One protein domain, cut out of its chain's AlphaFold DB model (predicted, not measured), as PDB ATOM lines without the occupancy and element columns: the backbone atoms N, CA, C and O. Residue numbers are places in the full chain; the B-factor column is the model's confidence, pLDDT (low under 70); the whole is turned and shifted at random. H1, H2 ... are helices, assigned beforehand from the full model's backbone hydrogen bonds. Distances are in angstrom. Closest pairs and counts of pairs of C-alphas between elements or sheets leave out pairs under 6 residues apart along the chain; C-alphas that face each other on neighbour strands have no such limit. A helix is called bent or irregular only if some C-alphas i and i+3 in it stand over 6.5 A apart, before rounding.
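AT A GLANCE: This is residues 36 to 129 of the 333 residues of the protein "Nitrite reductase (cytochrome; ammonia-forming)" of bacterium BMS3Abin14 (UniProt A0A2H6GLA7). The longest helix, H2, runs along one side of a small cluster in which three short helices, H3, H4 and H5, are set round a fourth, H6; H1 lies far out at one end of the long axis, touching no other helix. After H6 the last 27 printed residues, 103 to 129, form a long stretch with no named element, which runs out past the cluster at the end away from H1, turns back, and finishes nearer to H1. The printed part has 94 residues with six named helices, H1 to H6 in chain order, and no named strand; the class is all helix, though fewer than half of the residues, 43 of the 94, are in named elements. The whole is compact, with a radius of gyration of the C-alphas of 13.0 A, and elongated in outline, with spans of 42, 26 and 23 A.

HOW THE PARTS SIT: H2, residues 50 to 59, only just touches H4, residues 78 to 82, with 3 pairs of C-alphas within 8 A; their closest C-alphas are those of Val 53 and Cys 78, 6.5 A apart. H2 and H6, residues 95 to 102, are near each other, with 6 pairs of C-alphas within 10 A. H6 is the hub and touches three helices. It touches H3, residues 66 to 71, with Pro 66 and Ala 96 as the closest C-alphas at 4.9 A; the two run opposite ways at a shallow tilt of 25 degrees. It touches H4, where the closest C-alphas are those of Ile 79 and Glu 95, 6.0 A apart. It also touches H5, residues 84 to 91, with the closest C-alphas, those of Val 87 and Ala 98, 5.8 A apart; their lines are about perpendicular, at 75 degrees. H4 is close to but not clearly touching H3, with the C-alphas of Ile 70 and Cys 78 closest at 7.8 A. H4 is likewise close to but not clearly touching H5, with the C-alphas of Ile 79 and Ser 86 closest at 7.3 A. H3 and H5 are apart, and H1, residues 36 to 41, is apart from H2 and from each of the other helices. In H1, H2, H3, H4 and H6 every O i to N i+4 pair is within hydrogen-bond range; in H5 it is 0 of 4, beside 2 of 5 O i to N i+3 pairs.

IN THESE COORDINATES: H2, Gln 50 to Glu 59, is 14.5 A from first to last C-alpha, from (1.919, -26.765, 27.958) to (-9.863, -33.381, 22.710). H1, Asp 36 to Trp 41, is 8.6 A long and begins with C-alpha 36 at (21.228, -27.373, 40.219). H3, Pro 66 to His 71, is 8.7 A long, and H4, Cys 78 to His 82, is 5.9 A. H5, Pro 84 to Gly 91, is 14.8 A long and irregular: C-alphas 87 and 90 are 8.1 A apart. H6, Glu 95 to Phe 102, is 10.5 A long and ends with C-alpha 102 at (-0.681, -19.690, 24.959).

THE WHOLE: The two C-alphas farthest apart are those of Asp 36 and Asp 107, at 43.0 A, while those of Asp 36 and Ala 129, the first and last printed, are 18.0 A apart. The printed part has no cut. The links from H4 to H5 and from H5 to H6 are tight, those from H1 to H2, H2 to H3 and H3 to H4 are short, and there is no long link between named helices. The C-alphas of residues 103 to 129 lie 7 to 18 A from the mean of all C-alphas. The mean pLDDT of the printed part is 92.8 and no printed residue is under 70; the mean of H1 is 77.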
ATOM      1  N   ASP A  36      21.346 -25.929  40.404       72.06
ATOM      2  CA  ASP A  36      21.228 -27.373  40.219       72.06
ATOM      3  C   ASP A  36      19.755 -27.835  40.292       72.06
ATOM      4  O   ASP A  36      19.277 -28.532  39.398       72.06
ATOM      5  N   ILE A  37      18.991 -27.371  41.291       74.88
ATOM      6  CA  ILE A  37      17.557 -27.697  41.451       74.88
ATOM      7  C   ILE A  37      16.750 -27.212  40.243       74.88
ATOM      8  O   ILE A  37      15.889 -27.934  39.746       74.88
ATOM      9  N   VAL A  38      17.037 -26.002  39.758       78.31
ATOM     10  CA  VAL A  38      16.353 -25.415  38.596       78.31
ATOM     11  C   VAL A  38      16.603 -26.239  37.331       78.31
ATOM     12  O   VAL A  38      15.665 -26.485  36.570       78.31
ATOM     13  N   ALA A  39      17.842 -26.684  37.108       78.06
ATOM     14  CA  ALA A  39      18.199 -27.483  35.940       78.06
ATOM     15  C   ALA A  39      17.493 -28.850  35.934       78.06
ATOM     16  O   ALA A  39      16.956 -29.248  34.901       78.06
ATOM     17  N   GLU A  40      17.436 -29.545  37.075       76.94
ATOM     18  CA  GLU A  40      16.708 -30.819  37.162       76.94
ATOM     19  C   GLU A  40      15.196 -30.601  37.035       76.94
ATOM     20  O   GLU A  40      14.542 -31.329  36.284       76.94
ATOM     21  N   TRP A  41      14.643 -29.579  37.702       83.81
ATOM     22  CA  TRP A  41      13.218 -29.248  37.612       83.81
ATOM     23  C   TRP A  41      12.782 -29.083  36.155       83.81
ATOM     24  O   TRP A  41      11.772 -29.659  35.761       83.81
ATOM     25  N   ALA A  42      13.583 -28.386  35.339       82.50
ATOM     26  CA  ALA A  42      13.352 -28.168  33.905       82.50
ATOM     27  C   ALA A  42      13.310 -29.456  33.046       82.50
ATOM     28  O   ALA A  42      12.983 -29.422  31.854       82.50
ATOM     29  N   THR A  43      13.652 -30.607  33.627       81.56
ATOM     30  CA  THR A  43      13.526 -31.928  32.994       81.56
ATOM     31  C   THR A  43      12.375 -32.764  33.556       81.56
ATOM     32  O   THR A  43      12.024 -33.781  32.957       81.56
ATOM     33  N   GLY A  44      11.784 -32.340  34.677       82.94
ATOM     34  CA  GLY A  44      10.709 -33.036  35.378       82.94
ATOM     35  C   GLY A  44       9.311 -32.765  34.803       82.94
ATOM     36  O   GLY A  44       9.142 -31.860  33.979       82.94
ATOM     37  N   PRO A  45       8.290 -33.516  35.260       84.62
ATOM     38  CA  PRO A  45       6.924 -33.451  34.722       84.62
ATOM     39  C   PRO A  45       6.310 -32.045  34.813       84.62
ATOM     40  O   PRO A  45       5.744 -31.544  33.847       84.62
ATOM     41  N   HIS A  46       6.543 -31.343  35.922       89.56
ATOM     42  CA  HIS A  46       6.023 -29.996  36.169       89.56
ATOM     43  C   HIS A  46       6.615 -28.901  35.261       89.56
ATOM     44  O   HIS A  46       6.067 -27.807  35.167       89.56
ATOM     45  N   SER A  47       7.711 -29.176  34.549       86.00
ATOM     46  CA  SER A  47       8.332 -28.201  33.644       86.00
ATOM     47  C   SER A  47       7.851 -28.279  32.194       86.00
ATOM     48  O   SER A  47       8.240 -27.432  31.388       86.00
ATOM     49  N   ARG A  48       7.018 -29.268  31.839       84.06
ATOM     50  CA  ARG A  48       6.633 -29.571  30.446       84.06
ATOM     51  C   ARG A  48       5.124 -29.731  30.281       84.06
ATOM     52  O   ARG A  48       4.652 -30.672  29.659       84.06
ATOM     53  N   THR A  49       4.381 -28.790  30.837       92.25
ATOM     54  CA  THR A  49       2.927 -28.887  31.010       92.25
ATOM     55  C   THR A  49       2.112 -28.280  29.869       92.25
ATOM     56  O   THR A  49       0.929 -28.564  29.758       92.25
ATOM     57  N   GLN A  50       2.700 -27.451  28.997       95.50
ATOM     58  CA  GLN A  50       1.919 -26.765  27.958       95.50
ATOM     59  C   GLN A  50       1.311 -27.735  26.940       95.50
ATOM     60  O   GLN A  50       0.190 -27.545  26.489       95.50
ATOM     61  N   ALA A  51       2.064 -28.765  26.548       94.44
ATOM     62  CA  ALA A  51       1.590 -29.744  25.575       94.44
ATOM     63  C   ALA A  51       0.433 -30.591  26.125       94.44
ATOM     64  O   ALA A  51      -0.429 -30.990  25.350       94.44
ATOM     65  N   ASP A  52       0.424 -30.812  27.440       91.44
ATOM     66  CA  ASP A  52      -0.624 -31.525  28.173       91.44
ATOM     67  C   ASP A  52      -1.962 -30.790  28.036       91.44
ATOM     68  O   ASP A  52      -2.889 -31.278  27.394       91.44
ATOM     69  N   VAL A  53      -1.968 -29.512  28.434       95.25
ATOM     70  CA  VAL A  53      -3.127 -28.619  28.291       95.25
ATOM     71  C   VAL A  53      -3.567 -28.508  26.830       95.25
ATOM     72  O   VAL A  53      -4.754 -28.497  26.534       95.25
ATOM     73  N   ALA A  54      -2.633 -28.433  25.876       96.94
ATOM     74  CA  ALA A  54      -3.007 -28.388  24.462       96.94
ATOM     75  C   ALA A  54      -3.758 -29.657  24.019       96.94
ATOM     76  O   ALA A  54      -4.685 -29.546  23.216       96.94
ATOM     77  N   GLY A  55      -3.368 -30.827  24.539       95.50
ATOM     78  CA  GLY A  55      -4.048 -32.102  24.324       95.50
ATOM     79  C   GLY A  55      -5.482 -32.061  24.839       95.50
ATOM     80  O   GLY A  55      -6.407 -32.174  24.032       95.50
ATOM     81  N   GLU A  56      -5.661 -31.773  26.129       93.56
ATOM     82  CA  GLU A  56      -6.977 -31.641  26.782       93.56
ATOM     83  C   GLU A  56      -7.885 -30.646  26.046       93.56
ATOM     84  O   GLU A  56      -9.022 -30.952  25.676       93.56
ATOM     85  N   LEU A  57      -7.366 -29.457  25.722       96.75
ATOM     86  CA  LEU A  57      -8.124 -28.439  24.994       96.75
ATOM     87  C   LEU A  57      -8.551 -28.911  23.595       96.75
ATOM     88  O   LEU A  57      -9.619 -28.527  23.106       96.75
ATOM     89  N   SER A  58      -7.719 -29.720  22.933       97.31
ATOM     90  CA  SER A  58      -7.981 -30.228  21.582       97.31
ATOM     91  C   SER A  58      -8.939 -31.419  21.541       97.31
ATOM     92  O   SER A  58      -9.590 -31.644  20.515       97.31
ATOM     93  N   GLU A  59      -9.054 -32.165  22.637       95.44
ATOM     94  CA  GLU A  59      -9.863 -33.381  22.710       95.44
ATOM     95  C   GLU A  59     -11.192 -33.134  23.426       95.44
ATOM     96  O   GLU A  59     -12.249 -33.508  22.907       95.44
ATOM     97  N   GLU A  60     -11.154 -32.427  24.551       93.62
ATOM     98  CA  GLU A  60     -12.265 -32.347  25.502       93.62
ATOM     99  C   GLU A  60     -12.993 -31.006  25.448       93.62
ATOM    100  O   GLU A  60     -14.210 -30.939  25.614       93.62
ATOM    101  N   ARG A  61     -12.274 -29.925  25.125       95.50
ATOM    102  CA  ARG A  61     -12.825 -28.556  25.127       95.50
ATOM    103  C   ARG A  61     -13.165 -28.034  23.728       95.50
ATOM    104  O   ARG A  61     -13.331 -26.830  23.516       95.50
ATOM    105  N   VAL A  62     -13.307 -28.926  22.743       97.06
ATOM    106  CA  VAL A  62     -13.634 -28.566  21.353       97.06
ATOM    107  C   VAL A  62     -14.933 -27.766  21.280       97.06
ATOM    108  O   VAL A  62     -15.996 -28.204  21.712       97.06
ATOM    109  N   GLY A  63     -14.859 -26.600  20.644       96.88
ATOM    110  CA  GLY A  63     -15.986 -25.691  20.477       96.88
ATOM    111  C   GLY A  63     -16.184 -24.725  21.642       96.88
ATOM    112  O   GLY A  63     -16.949 -23.777  21.478       96.88
ATOM    113  N   GLN A  64     -15.483 -24.886  22.766       97.56
ATOM    114  CA  GLN A  64     -15.524 -23.947  23.887       97.56
ATOM    115  C   GLN A  64     -14.609 -22.738  23.633       97.56
ATOM    116  O   GLN A  64     -13.618 -22.822  22.900       97.56
ATOM    117  N   THR A  65     -14.956 -21.584  24.202       97.62
ATOM    118  CA  THR A  65     -14.043 -20.434  24.290       97.62
ATOM    119  C   THR A  65     -13.132 -20.569  25.515       97.62
ATOM    120  O   THR A  65     -13.489 -21.266  26.464       97.62
ATOM    121  N   PRO A  66     -11.999 -19.847  25.580       97.19
ATOM    122  CA  PRO A  66     -11.198 -19.763  26.804       97.19
ATOM    123  C   PRO A  66     -11.987 -19.339  28.051       97.19
ATOM    124  O   PRO A  66     -11.665 -19.762  29.152       97.19
ATOM    125  N   GLY A  67     -13.019 -18.502  27.897       96.44
ATOM    126  CA  GLY A  67     -13.880 -18.107  29.012       96.44
ATOM    127  C   GLY A  67     -14.798 -19.235  29.484       96.44
ATOM    128  O   GLY A  67     -14.987 -19.381  30.688       96.44
ATOM    129  N   ASP A  68     -15.320 -20.039  28.553       95.38
ATOM    130  CA  ASP A  68     -16.148 -21.207  28.873       95.38
ATOM    131  C   ASP A  68     -15.327 -22.250  29.646       95.38
ATOM    132  O   ASP A  68     -15.804 -22.768  30.646       95.38
ATOM    133  N   VAL A  69     -14.064 -22.478  29.265       94.25
ATOM    134  CA  VAL A  69     -13.180 -23.418  29.980       94.25
ATOM    135  C   VAL A  69     -12.948 -22.983  31.432       94.25
ATOM    136  O   VAL A  69     -13.061 -23.797  32.337       94.25
ATOM    137  N   ILE A  70     -12.693 -21.695  31.693       93.25
ATOM    138  CA  ILE A  70     -12.388 -21.216  33.058       93.25
ATOM    139  C   ILE A  70     -13.651 -21.000  33.918       93.25
ATOM    140  O   ILE A  70     -13.583 -21.058  35.147       93.25
ATOM    141  N   HIS A  71     -14.805 -20.694  33.315       90.94
ATOM    142  CA  HIS A  71     -15.993 -20.219  34.048       90.94
ATOM    143  C   HIS A  71     -17.314 -20.921  33.686       90.94
ATOM    144  O   HIS A  71     -18.367 -20.516  34.186       90.94
ATOM    145  N   GLY A  72     -17.285 -21.914  32.799       87.19
ATOM    146  CA  GLY A  72     -18.450 -22.673  32.346       87.19
ATOM    147  C   GLY A  72     -19.035 -23.624  33.392       87.19
ATOM    148  O   GLY A  72     -18.638 -23.646  34.555       87.19
ATOM    149  N   GLU A  73     -20.022 -24.413  32.968       84.25
ATOM    150  CA  GLU A  73     -20.705 -25.395  33.824       84.25
ATOM    151  C   GLU A  73     -19.787 -26.572  34.195       84.25
ATOM    152  O   GLU A  73     -19.845 -27.082  35.312       84.25
ATOM    153  N   ASP A  74     -18.901 -26.944  33.275       82.69
ATOM    154  CA  ASP A  74     -17.862 -27.968  33.378       82.69
ATOM    155  C   ASP A  74     -16.462 -27.346  33.541       82.69
ATOM    156  O   ASP A  74     -15.481 -27.894  33.041       82.69
ATOM    157  N   ALA A  75     -16.374 -26.175  34.185       86.25
ATOM    158  CA  ALA A  75     -15.148 -25.387  34.249       86.25
ATOM    159  C   ALA A  75     -13.951 -26.152  34.826       86.25
ATOM    160  O   ALA A  75     -14.040 -26.801  35.871       86.25
ATOM    161  N   GLU A  76     -12.804 -25.948  34.191       84.00
ATOM    162  CA  GLU A  76     -11.503 -26.416  34.629       84.00
ATOM    163  C   GLU A  76     -10.456 -25.336  34.379       84.00
ATOM    164  O   GLU A  76     -10.307 -24.798  33.283       84.00
ATOM    165  N   ASP A  77      -9.717 -24.995  35.425       87.75
ATOM    166  CA  ASP A  77      -8.708 -23.954  35.350       87.75
ATOM    167  C   ASP A  77      -7.339 -24.565  35.035       87.75
ATOM    168  O   ASP A  77      -6.463 -24.681  35.898       87.75
ATOM    169  N   CYS A  78      -7.142 -24.942  33.767       89.44
ATOM    170  CA  CYS A  78      -5.876 -25.510  33.292       89.44
ATOM    171  C   CYS A  78      -4.686 -24.577  33.597       89.44
ATOM    172  O   CYS A  78      -3.559 -25.020  33.818       89.44
ATOM    173  N   ILE A  79      -4.905 -23.256  33.655       95.31
ATOM    174  CA  ILE A  79      -3.846 -22.285  33.956       95.31
ATOM    175  C   ILE A  79      -3.366 -22.425  35.396       95.31
ATOM    176  O   ILE A  79      -2.155 -22.464  35.631       95.31
ATOM    177  N   ALA A  80      -4.287 -22.529  36.350       94.06
ATOM    178  CA  ALA A  80      -3.981 -22.588  37.773       94.06
ATOM    179  C   ALA A  80      -3.034 -23.716  38.192       94.06
ATOM    180  O   ALA A  80      -2.357 -23.563  39.216       94.06
ATOM    181  N   CYS A  81      -2.994 -24.811  37.434       92.88
ATOM    182  CA  CYS A  81      -2.214 -25.998  37.773       92.88
ATOM    183  C   CYS A  81      -1.144 -26.379  36.752       92.88
ATOM    184  O   CYS A  81      -0.211 -27.081  37.126       92.88
ATOM    185  N   HIS A  82      -1.187 -25.852  35.523       94.31
ATOM    186  CA  HIS A  82      -0.173 -26.153  34.502       94.31
ATOM    187  C   HIS A  82       0.762 -24.973  34.222       94.31
ATOM    188  O   HIS A  82       1.890 -25.175  33.772       94.31
ATOM    189  N   GLY A  83       0.351 -23.738  34.511       95.69
ATOM    190  CA  GLY A  83       1.179 -22.554  34.290       95.69
ATOM    191  C   GLY A  83       0.659 -21.342  35.054       95.69
ATOM    192  O   GLY A  83       0.332 -20.335  34.423       95.69
ATOM    193  N   PRO A  84       0.574 -21.390  36.396       96.12
ATOM    194  CA  PRO A  84      -0.190 -20.414  37.176       96.12
ATOM    195  C   PRO A  84       0.342 -18.985  37.056       96.12
ATOM    196  O   PRO A  84      -0.414 -18.026  37.177       96.12
ATOM    197  N   THR A  85       1.633 -18.810  36.777       96.06
ATOM    198  CA  THR A  85       2.259 -17.489  36.619       96.06
ATOM    199  C   THR A  85       2.187 -16.956  35.192       96.06
ATOM    200  O   THR A  85       2.670 -15.857  34.935       96.06
ATOM    201  N   SER A  86       1.563 -17.685  34.260       96.38
ATOM    202  CA  SER A  86       1.327 -17.219  32.883       96.38
ATOM    203  C   SER A  86       0.484 -15.942  32.857       96.38
ATOM    204  O   SER A  86       0.675 -15.081  32.002       96.38
ATOM    205  N   VAL A  87      -0.365 -15.757  33.872       96.94
ATOM    206  CA  VAL A  87      -1.146 -14.537  34.115       96.94
ATOM    207  C   VAL A  87      -0.287 -13.295  34.374       96.94
ATOM    208  O   VAL A  87      -0.806 -12.188  34.333       96.94
ATOM    209  N   LEU A  88       1.013 -13.440  34.649       94.56
ATOM    210  CA  LEU A  88       1.927 -12.310  34.844       94.56
ATOM    211  C   LEU A  88       2.508 -11.779  33.525       94.56
ATOM    212  O   LEU A  88       3.058 -10.676  33.507       94.56
ATOM    213  N   ALA A  89       2.391 -12.528  32.425       92.38
ATOM    214  CA  ALA A  89       2.859 -12.076  31.118       92.38
ATOM    215  C   ALA A  89       2.001 -10.913  30.579       92.38
ATOM    216  O   ALA A  89       0.889 -10.657  31.046       92.38
ATOM    217  N   ASN A  90       2.537 -10.178  29.598       90.44
ATOM    218  CA  ASN A  90       1.862  -9.056  28.927       90.44
ATOM    219  C   ASN A  90       1.322  -7.955  29.865       90.44
ATOM    220  O   ASN A  90       0.308  -7.321  29.576       90.44
ATOM    221  N   GLY A  91       1.997  -7.715  30.994       89.31
ATOM    222  CA  GLY A  91       1.573  -6.718  31.985       89.31
ATOM    223  C   GLY A  91       0.378  -7.149  32.840       89.31
ATOM    224  O   GLY A  91      -0.202  -6.312  33.531       89.31
ATOM    225  N   GLY A  92       0.018  -8.435  32.805       94.12
ATOM    226  CA  GLY A  92      -1.109  -9.002  33.531       94.12
ATOM    227  C   GLY A  92      -2.206  -9.505  32.594       94.12
ATOM    228  O   GLY A  92      -2.730  -8.776  31.749       94.12
ATOM    229  N   MET A  93      -2.611 -10.753  32.786       96.44
ATOM    230  CA  MET A  93      -3.694 -11.417  32.071       96.44
ATOM    231  C   MET A  93      -4.646 -12.080  33.066       96.44
ATOM    232  O   MET A  93      -4.273 -12.409  34.184       96.44
ATOM    233  N   THR A  94      -5.896 -12.275  32.660       96.81
ATOM    234  CA  THR A  94      -6.775 -13.241  33.329       96.81
ATOM    235  C   THR A  94      -6.407 -14.653  32.870       96.81
ATOM    236  O   THR A  94      -5.764 -14.803  31.829       96.81
ATOM    237  N   GLU A  95      -6.855 -15.693  33.572       96.94
ATOM    238  CA  GLU A  95      -6.640 -17.092  33.155       96.94
ATOM    239  C   GLU A  95      -7.189 -17.350  31.741       96.94
ATOM    240  O   GLU A  95      -6.478 -17.867  30.884       96.94
ATOM    241  N   ALA A  96      -8.386 -16.849  31.421       97.12
ATOM    242  CA  ALA A  96      -8.945 -16.957  30.069       97.12
ATOM    243  C   ALA A  96      -8.088 -16.252  28.995       97.12
ATOM    244  O   ALA A  96      -7.967 -16.737  27.870       97.12
ATOM    245  N   LYS A  97      -7.461 -15.113  29.325       97.62
ATOM    246  CA  LYS A  97      -6.527 -14.435  28.411       97.62
ATOM    247  C   LYS A  97      -5.222 -15.212  28.261       97.62
ATOM    248  O   LYS A  97      -4.698 -15.270  27.155       97.62
ATOM    249  N   ALA A  98      -4.724 -15.820  29.336       97.69
ATOM    250  CA  ALA A  98      -3.560 -16.693  29.271       97.69
ATOM    251  C   ALA A  98      -3.843 -17.911  28.375       97.69
ATOM    252  O   ALA A  98      -3.043 -18.200  27.489       97.69
ATOM    253  N   LEU A  99      -5.013 -18.546  28.504       97.62
ATOM    254  CA  LEU A  99      -5.448 -19.610  27.594       97.62
ATOM    255  C   LEU A  99      -5.507 -19.139  26.132       97.62
ATOM    256  O   LEU A  99      -5.012 -19.816  25.238       97.62
ATOM    257  N   GLN A 100      -6.072 -17.959  25.873       97.00
ATOM    258  CA  GLN A 100      -6.124 -17.408  24.516       97.00
ATOM    259  C   GLN A 100      -4.735 -17.089  23.942       97.00
ATOM    260  O   GLN A 100      -4.540 -17.157  22.731       97.00
ATOM    261  N   TYR A 101      -3.794 -16.693  24.798       97.81
ATOM    262  CA  TYR A 101      -2.445 -16.321  24.398       97.81
ATOM    263  C   TYR A 101      -1.578 -17.552  24.119       97.81
ATOM    264  O   TYR A 101      -0.941 -17.636  23.077       97.81
ATOM    265  N   PHE A 102      -1.585 -18.538  25.017       98.12
ATOM    266  CA  PHE A 102      -0.681 -19.690  24.959       98.12
ATOM    267  C   PHE A 102      -1.200 -20.870  24.131       98.12
ATOM    268  O   PHE A 102      -0.477 -21.856  23.965       98.12
ATOM    269  N   PHE A 103      -2.416 -20.788  23.587       98.44
ATOM    270  CA  PHE A 103      -3.023 -21.858  22.802       98.44
ATOM    271  C   PHE A 103      -3.750 -21.307  21.579       98.44
ATOM    272  O   PHE A 103      -4.432 -20.283  21.626       98.44
ATOM    273  N   THR A 104      -3.611 -21.996  20.449       98.44
ATOM    274  CA  THR A 104      -4.249 -21.567  19.203       98.44
ATOM    275  C   THR A 104      -5.754 -21.788  19.267       98.44
ATOM    276  O   THR A 104      -6.211 -22.870  19.625       98.44
ATOM    277  N   THR A 105      -6.526 -20.814  18.803       97.94
ATOM    278  CA  THR A 105      -7.976 -20.944  18.623       97.94
ATOM    279  C   THR A 105      -8.359 -20.655  17.177       97.94
ATOM    280  O   THR A 105      -7.614 -20.008  16.435       97.94
ATOM    281  N   LYS A 106      -9.542 -21.113  16.765       98.12
ATOM    282  CA  LYS A 106     -10.184 -20.712  15.511       98.12
ATOM    283  C   LYS A 106     -11.486 -20.000  15.844       98.12
ATOM    284  O   LYS A 106     -12.305 -20.535  16.584       98.12
ATOM    285  N   ASP A 107     -11.647 -18.780  15.339       96.69
ATOM    286  CA  ASP A 107     -12.810 -17.929  15.626       96.69
ATOM    287  C   ASP A 107     -13.069 -17.759  17.142       96.69
ATOM    288  O   ASP A 107     -14.208 -17.698  17.601       96.69
ATOM    289  N   GLY A 108     -11.987 -17.715  17.934       97.00
ATOM    290  CA  GLY A 108     -12.027 -17.574  19.395       97.00
ATOM    291  C   GLY A 108     -12.400 -18.844  20.169       97.00
ATOM    292  O   GLY A 108     -12.634 -18.759  21.374       97.00
ATOM    293  N   ARG A 109     -12.464 -20.005  19.508       98.38
ATOM    294  CA  ARG A 109     -12.811 -21.300  20.112       98.38
ATOM    295  C   ARG A 109     -11.708 -22.336  19.925       98.38
ATOM    296  O   ARG A 109     -10.993 -22.314  18.919       98.38
ATOM    297  N   PHE A 110     -11.597 -23.259  20.871       98.25
ATOM    298  CA  PHE A 110     -10.726 -24.422  20.737       98.25
ATOM    299  C   PHE A 110     -11.278 -25.400  19.700       98.25
ATOM    300  O   PHE A 110     -12.489 -25.531  19.498       98.25
ATOM    301  N   THR A 111     -10.376 -26.082  19.007       98.12
ATOM    302  CA  THR A 111     -10.690 -27.107  18.007       98.12
ATOM    303  C   THR A 111      -9.801 -28.334  18.195       98.12
ATOM    304  O   THR A 111      -8.836 -28.295  18.950       98.12
ATOM    305  N   LYS A 112     -10.059 -29.396  17.426       98.00
ATOM    306  CA  LYS A 112      -9.165 -30.565  17.347       98.00
ATOM    307  C   LYS A 112      -7.754 -30.248  16.841       98.00
ATOM    308  O   LYS A 112      -6.856 -31.060  16.995       98.00
ATOM    309  N   ASP A 113      -7.571 -29.078  16.229       97.94
ATOM    310  CA  ASP A 113      -6.275 -28.596  15.749       97.94
ATOM    311  C   ASP A 113      -5.613 -27.622  16.741       97.94
ATOM    312  O   ASP A 113      -4.621 -26.982  16.381       97.94
ATOM    313  N   THR A 114      -6.162 -27.471  17.956       98.38
ATOM    314  CA  THR A 114      -5.567 -26.650  19.020       98.38
ATOM    315  C   THR A 114      -4.152 -27.131  19.305       98.38
ATOM    316  O   THR A 114      -3.903 -28.317  19.502       98.38
ATOM    317  N   LYS A 115      -3.206 -26.197  19.300       97.94
ATOM    318  CA  LYS A 115      -1.789 -26.424  19.573       97.94
ATOM    319  C   LYS A 115      -1.286 -25.369  20.542       97.94
ATOM    320  O   LYS A 115      -1.900 -24.316  20.718       97.94
ATOM    321  N   THR A 116      -0.124 -25.635  21.116       98.00
ATOM    322  CA  THR A 116       0.634 -24.647  21.881       98.00
ATOM    323  C   THR A 116       1.005 -23.443  21.011       98.00
ATOM    324  O   THR A 116       1.384 -23.600  19.846       98.00
ATOM    325  N   ALA A 117       0.972 -22.252  21.596       97.62
ATOM    326  CA  ALA A 117       1.482 -21.003  21.042       97.62
ATOM    327  C   ALA A 117       2.398 -20.324  22.075       97.62
ATOM    328  O   ALA A 117       2.314 -20.631  23.261       97.62
ATOM    329  N   HIS A 118       3.286 -19.423  21.637       96.50
ATOM    330  CA  HIS A 118       4.179 -18.669  22.536       96.50
ATOM    331  C   HIS A 118       4.956 -19.567  23.520       96.50
ATOM    332  O   HIS A 118       5.041 -19.303  24.717       96.50
ATOM    333  N   THR A 119       5.479 -20.691  23.020       95.12
ATOM    334  CA  THR A 119       6.100 -21.746  23.840       95.12
ATOM    335  C   THR A 119       7.337 -21.272  24.600       95.12
ATOM    336  O   THR A 119       7.683 -21.834  25.632       95.12
ATOM    337  N   ASP A 120       8.023 -20.257  24.083       93.62
ATOM    338  CA  ASP A 120       9.185 -19.617  24.700       93.62
ATOM    339  C   ASP A 120       8.825 -18.716  25.891       93.62
ATOM    340  O   ASP A 120       9.686 -18.427  26.722       93.62
ATOM    341  N   GLU A 121       7.557 -18.319  26.005       93.94
ATOM    342  CA  GLU A 121       7.031 -17.492  27.094       93.94
ATOM    343  C   GLU A 121       6.236 -18.308  28.130       93.94
ATOM    344  O   GLU A 121       5.825 -17.772  29.162       93.94
ATOM    345  N   TRP A 122       6.005 -19.605  27.886       94.75
ATOM    346  CA  TRP A 122       5.265 -20.462  28.810       94.75
ATOM    347  C   TRP A 122       6.083 -20.722  30.085       94.75
ATOM    348  O   TRP A 122       7.171 -21.298  30.011       94.75
ATOM    349  N   PRO A 123       5.582 -20.351  31.278       92.00
ATOM    350  CA  PRO A 123       6.378 -20.435  32.502       92.00
ATOM    351  C   PRO A 123       6.439 -21.842  33.110       92.00
ATOM    352  O   PRO A 123       7.223 -22.062  34.038       92.00
ATOM    353  N   SER A 124       5.601 -22.770  32.630       91.12
ATOM    354  CA  SER A 124       5.334 -24.066  33.263       91.12
ATOM    355  C   SER A 124       4.943 -23.935  34.745       91.12
ATOM    356  O   SER A 124       4.747 -22.836  35.279       91.12
ATOM    357  N   VAL A 125       4.812 -25.060  35.448       93.44
ATOM    358  CA  VAL A 125       4.786 -25.048  36.912       93.44
ATOM    359  C   VAL A 125       6.232 -24.884  37.357       93.44
ATOM    360  O   VAL A 125       7.038 -25.796  37.211       93.44
ATOM    361  N   SER A 126       6.594 -23.695  37.828       89.12
ATOM    362  CA  SER A 126       7.961 -23.363  38.251       89.12
ATOM    363  C   SER A 126       8.078 -23.291  39.776       89.12
ATOM    364  O   SER A 126       7.095 -23.451  40.495       89.12
ATOM    365  N   CYS A 127       9.275 -22.997  40.297       89.50
ATOM    366  CA  CYS A 127       9.514 -22.857  41.740       89.50
ATOM    367  C   CYS A 127       8.503 -21.910  42.408       89.50
ATOM    368  O   CYS A 127       7.986 -22.195  43.484       89.50
ATOM    369  N   ILE A 128       8.192 -20.798  41.735       91.62
ATOM    370  CA  ILE A 128       7.287 -19.766  42.243       91.62
ATOM    371  C   ILE A 128       5.807 -20.160  42.147       91.62
ATOM    372  O   ILE A 128       4.950 -19.462  42.664       91.62
ATOM    373  N   ALA A 129       5.478 -21.294  41.526       93.25
ATOM    374  CA  ALA A 129       4.143 -21.863  41.649       93.25
ATOM    375  C   ALA A 129       3.899 -22.416  43.062       93.25
ATOM    376  O   ALA A 129       2.762 -22.380  43.516       93.25
TER     377      ALA A 129